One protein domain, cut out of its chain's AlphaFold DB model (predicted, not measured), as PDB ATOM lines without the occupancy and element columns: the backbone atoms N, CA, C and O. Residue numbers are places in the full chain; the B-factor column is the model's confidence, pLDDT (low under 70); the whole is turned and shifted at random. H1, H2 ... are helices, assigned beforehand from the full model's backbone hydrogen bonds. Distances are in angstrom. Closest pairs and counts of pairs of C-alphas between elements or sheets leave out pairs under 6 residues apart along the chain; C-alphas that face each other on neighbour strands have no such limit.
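This is residues 14 to 53 of the 98 residues of an uncharacterized protein of Pochonia chlamydosporia 170 (UniProt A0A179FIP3). One long helix, H1, sticks out as an arm from a small head, the helical hairpin of H2 and H3, and makes much of the length. The printed part has 40 residues with three named helices, H1, H2 and H3 in chain order, and no named strand, all helix in class. It is extended, with a radius of gyration of the C-alphas of 15.6 A, and a rod spanning 48 by 15 by 7 A.

H1, residues 14 to 29, runs 22.4 A from C-alpha 14 at (156.188, 121.750, 212.109). H2, residues 35 to 43, measures 13.0 A. H3, residues 45 to 51, measures 10.4 A and ends at C-alpha 51 at (133.870, 94.920, 195.134).

H1 is apart from H2 and H3. H2 and H3 touch, closest at the C-alphas of Thr 41 and Ala 48, 5.3 A apart. Their tilt of 34 degrees, opposite ways, is shallow, only just short of steep. Every O i to N i+4 pair is within hydrogen-bond range in H1 and H2; in H3, 1 of 3 is, beside 2 of 4 O i to N i+3 pairs.

The C-alphas farthest apart, of Lys 14 and Tyr 43, are 48.3 A apart. The printed part has no cut, and both links are tight. Residues 28 to 33 and 52 to 53 have pLDDT under 70.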
ATOM      1  N   LYS A  14     157.058 121.626 213.276       90.12
ATOM      2  CA  LYS A  14     156.188 121.750 212.109       90.12
ATOM      3  C   LYS A  14     156.549 120.748 211.009       90.12
ATOM      4  O   LYS A  14     155.673 120.033 210.553       90.12
ATOM      5  N   THR A  15     157.819 120.661 210.619       90.62
ATOM      6  CA  THR A  15     158.304 119.729 209.585       90.62
ATOM      7  C   THR A  15     157.995 118.275 209.942       90.62
ATOM      8  O   THR A  15     157.539 117.518 209.090       90.62
ATOM      9  N   GLN A  16     158.182 117.899 211.210       91.81
ATOM     10  CA  GLN A  16     157.871 116.550 211.686       91.81
ATOM     11  C   GLN A  16     156.365 116.261 211.635       91.81
ATOM     12  O   GLN A  16     155.961 115.163 211.259       91.81
ATOM     13  N   LEU A  17     155.533 117.246 211.985       92.75
ATOM     14  CA  LEU A  17     154.077 117.116 211.973       92.75
ATOM     15  C   LEU A  17     153.520 117.069 210.544       92.75
ATOM     16  O   LEU A  17     152.682 116.221 210.248       92.75
ATOM     17  N   ASP A  18     154.043 117.915 209.655       92.94
ATOM     18  CA  ASP A  18     153.719 117.913 208.226       92.94
ATOM     19  C   ASP A  18     154.082 116.554 207.601       92.94
ATOM     20  O   ASP A  18     153.269 115.959 206.893       92.94
ATOM     21  N   LYS A  19     155.260 116.008 207.931       92.25
ATOM     22  CA  LYS A  19     155.695 114.675 207.488       92.25
ATOM     23  C   LYS A  19     154.792 113.563 208.027       92.25
ATOM     24  O   LYS A  19     154.318 112.736 207.257       92.25
ATOM     25  N   ALA A  20     154.490 113.575 209.325       90.38
ATOM     26  CA  ALA A  20     153.610 112.584 209.938       90.38
ATOM     27  C   ALA A  20     152.191 112.605 209.339       90.38
ATOM     28  O   ALA A  20     151.595 111.544 209.148       90.38
ATOM     29  N   ALA A  21     151.666 113.790 209.010       90.19
ATOM     30  CA  ALA A  21     150.364 113.942 208.368       90.19
ATOM     31  C   ALA A  21     150.344 113.346 206.950       90.19
ATOM     32  O   ALA A  21     149.382 112.669 206.581       90.19
ATOM     33  N   VAL A  22     151.410 113.555 206.167       88.94
ATOM     34  CA  VAL A  22     151.565 112.945 204.836       88.94
ATOM     35  C   VAL A  22     151.688 111.424 204.952       88.94
ATOM     36  O   VAL A  22     150.906 110.709 204.328       88.94
ATOM     37  N   ASP A  23     152.569 110.927 205.823       86.56
ATOM     38  CA  ASP A  23     152.801 109.491 206.026       86.56
ATOM     39  C   ASP A  23     151.540 108.754 206.509       86.56
ATOM     40  O   ASP A  23     151.331 107.574 206.217       86.56
ATOM     41  N   GLN A  24     150.701 109.403 207.323       84.25
ATOM     42  CA  GLN A  24     149.426 108.832 207.758       84.25
ATOM     43  C   GLN A  24     148.429 108.763 206.599       84.25
ATOM     44  O   GLN A  24     147.823 107.714 206.379       84.25
ATOM     45  N   ARG A  25     148.304 109.845 205.825       78.00
ATOM     46  CA  ARG A  25     147.422 109.890 204.656       78.00
ATOM     47  C   ARG A  25     147.802 108.840 203.615       78.00
ATOM     48  O   ARG A  25     146.912 108.215 203.048       78.00
ATOM     49  N   GLU A  26     149.094 108.622 203.379       78.25
ATOM     50  CA  GLU A  26     149.569 107.591 202.451       78.25
ATOM     51  C   GLU A  26     149.210 106.184 202.943       78.25
ATOM     52  O   GLU A  26     148.602 105.419 202.193       78.25
ATOM     53  N   ARG A  27     149.449 105.880 204.226       74.31
ATOM     54  CA  ARG A  27     149.092 104.588 204.845       74.31
ATOM     55  C   ARG A  27     147.591 104.294 204.859       74.31
ATOM     56  O   ARG A  27     147.205 103.131 204.791       74.31
ATOM     57  N   GLU A  28     146.756 105.320 204.984       68.56
ATOM     58  CA  GLU A  28     145.295 105.195 204.897       68.56
ATOM     59  C   GLU A  28     144.815 105.087 203.440       68.56
ATOM     60  O   GLU A  28     143.830 104.406 203.161       68.56
ATOM     61  N   SER A  29     145.522 105.727 202.500       63.06
ATOM     62  CA  SER A  29     145.217 105.670 201.065       63.06
ATOM     63  C   SER A  29     145.650 104.367 200.394       63.06
ATOM     64  O   SER A  29     145.041 103.959 199.402       63.06
ATOM     65  N   GLU A  30     146.651 103.682 200.950       62.47
ATOM     66  CA  GLU A  30     146.944 102.283 200.658       62.47
ATOM     67  C   GLU A  30     145.857 101.425 201.304       62.47
ATOM     68  O   GLU A  30     146.046 100.780 202.336       62.47
ATOM     69  N   SER A  31     144.673 101.452 200.690       62.41
ATOM     70  CA  SER A  31     143.553 100.586 201.013       62.41
ATOM     71  C   SER A  31     144.043  99.142 200.957       62.41
ATOM     72  O   SER A  31     144.120  98.543 199.880       62.41
ATOM     73  N   LYS A  32     144.423  98.585 202.111       64.94
ATOM     74  CA  LYS A  32     144.738  97.164 202.220       64.94
ATOM     75  C   LYS A  32     143.532  96.413 201.658       64.94
ATOM     76  O   LYS A  32     142.418  96.660 202.138       64.94
ATOM     77  N   PRO A  33     143.710  95.559 200.635       64.19
ATOM     78  CA  PRO A  33     142.599  94.804 200.086       64.19
ATOM     79  C   PRO A  33     141.962  94.021 201.232       64.19
ATOM     80  O   PRO A  33     142.638  93.354 202.017       64.19
ATOM     81  N   ASN A  34     140.654  94.196 201.405       72.00
ATOM     82  CA  ASN A  34     139.934  93.500 202.456       72.00
ATOM     83  C   ASN A  34     140.040  91.990 202.158       72.00
ATOM     84  O   ASN A  34     139.623  91.575 201.075       72.00
ATOM     85  N   PRO A  35     140.561  91.154 203.077       76.56
ATOM     86  CA  PRO A  35     140.815  89.732 202.814       76.56
ATOM     87  C   PRO A  35     139.546  88.949 202.441       76.56
ATOM     88  O   PRO A  35     139.610  87.865 201.866       76.56
ATOM     89  N   ILE A  36     138.366  89.490 202.761       80.38
ATOM     90  CA  ILE A  36     137.076  88.934 202.345       80.38
ATOM     91  C   ILE A  36     136.829  89.187 200.851       80.38
ATOM     92  O   ILE A  36     136.339  88.299 200.157       80.38
ATOM     93  N   VAL A  37     137.184  90.371 200.344       81.06
ATOM     94  CA  VAL A  37     137.032  90.723 198.926       81.06
ATOM     95  C   VAL A  37     137.911  89.822 198.067       81.06
ATOM     96  O   VAL A  37     137.406  89.261 197.100       81.06
ATOM     97  N   GLU A  38     139.163  89.591 198.468       81.81
ATOM     98  CA  GLU A  38     140.078  88.676 197.767       81.81
ATOM     99  C   GLU A  38     139.450  87.286 197.596       81.81
ATOM    100  O   GLU A  38     139.275  86.819 196.467       81.81
ATOM    101  N   LYS A  39     138.963  86.688 198.692       88.62
ATOM    102  CA  LYS A  39     138.289  85.382 198.648       88.62
ATOM    103  C   LYS A  39     137.050  85.379 197.759       88.62
ATOM    104  O   LYS A  39     136.831  84.425 197.024       88.62
ATOM    105  N   ILE A  40     136.221  86.420 197.792       85.62
ATOM    106  CA  ILE A  40     135.033  86.466 196.927       85.62
ATOM    107  C   ILE A  40     135.448  86.550 195.454       85.62
ATOM    108  O   ILE A  40     134.833  85.892 194.620       85.62
ATOM    109  N   THR A  41     136.498  87.306 195.126       85.06
ATOM    110  CA  THR A  41     136.983  87.431 193.744       85.06
ATOM    111  C   THR A  41     137.660  86.169 193.209       85.06
ATOM    112  O   THR A  41     137.564  85.909 192.011       85.06
ATOM    113  N   GLU A  42     138.262  85.350 194.077       88.06
ATOM    114  CA  GLU A  42     138.779  84.020 193.720       88.06
ATOM    115  C   GLU A  42     137.653  83.058 193.310       88.06
ATOM    116  O   GLU A  42     137.802  82.300 192.351       88.06
ATOM    117  N   TYR A  43     136.514  83.101 194.011       91.00
ATOM    118  CA  TYR A  43     135.357  82.238 193.734       91.00
ATOM    119  C   TYR A  43     134.426  82.796 192.649       91.00
ATOM    120  O   TYR A  43     133.813  82.034 191.902       91.00
ATOM    121  N   ILE A  44     134.296  84.120 192.559       90.56
ATOM    122  CA  ILE A  44     133.413  84.819 191.623       90.56
ATOM    123  C   ILE A  44     134.221  85.931 190.934       90.56
ATOM    124  O   ILE A  44     134.177  87.089 191.362       90.56
ATOM    125  N   PRO A  45     134.908  85.631 189.812       83.56
ATOM    126  CA  PRO A  45     135.745  86.609 189.109       83.56
ATOM    127  C   PRO A  45     134.986  87.871 188.668       83.56
ATOM    128  O   PRO A  45     135.550  88.962 188.603       83.56
ATOM    129  N   ALA A  46     133.682  87.753 188.397       83.31
ATOM    130  CA  ALA A  46     132.830  88.882 188.022       83.31
ATOM    131  C   ALA A  46     132.620  89.900 189.161       83.31
ATOM    132  O   ALA A  46     132.398  91.080 188.886       83.31
ATOM    133  N   ALA A  47     132.726  89.476 190.426       80.12
ATOM    134  CA  ALA A  47     132.533  90.342 191.587       80.12
ATOM    135  C   ALA A  47     133.695  91.328 191.792       80.12
ATOM    136  O   ALA A  47     133.510  92.353 192.441       80.12
ATOM    137  N   ALA A  48     134.859  91.083 191.176       78.12
ATOM    138  CA  ALA A  48     136.027  91.962 191.270       78.12
ATOM    139  C   ALA A  48     135.740  93.394 190.798       78.12
ATOM    140  O   ALA A  48     136.286  94.344 191.343       78.12
ATOM    141  N   LYS A  49     134.845  93.561 189.818       78.62
ATOM    142  CA  LYS A  49     134.466  94.882 189.293       78.62
ATOM    143  C   LYS A  49     133.528  95.660 190.216       78.62
ATOM    144  O   LYS A  49     133.461  96.873 190.103       78.62
ATOM    145  N   VAL A  50     132.790  94.959 191.077       78.25
ATOM    146  CA  VAL A  50     131.773  95.541 191.968       78.25
ATOM    147  C   VAL A  50     132.336  95.760 193.373       78.25
ATOM    148  O   VAL A  50     131.960  96.710 194.044       78.25
ATOM    149  N   LEU A  51     133.238  94.880 193.813       70.88
ATOM    150  CA  LEU A  51     133.870  94.920 195.134       70.88
ATOM    151  C   LEU A  51     135.182  95.711 195.160       70.88
ATOM    152  O   LEU A  51     135.761  95.879 196.233       70.88
ATOM    153  N   ALA A  52     135.678  96.157 194.001       66.31
ATOM    154  CA  ALA A  52     136.813  97.065 193.959       66.31
ATOM    155  C   ALA A  52     136.478  98.314 194.789       66.31
ATOM    156  O   ALA A  52     135.359  98.819 194.673       66.31
ATOM    157  N   PRO A  53     137.412  98.811 195.619       60.88
ATOM    158  CA  PRO A  53     137.177 100.023 196.379       60.88
ATOM    159  C   PRO A  53     136.953 101.161 195.383       60.88
ATOM    160  O   PRO A  53     137.884 101.618 194.715       60.88
TER     161      PRO A  53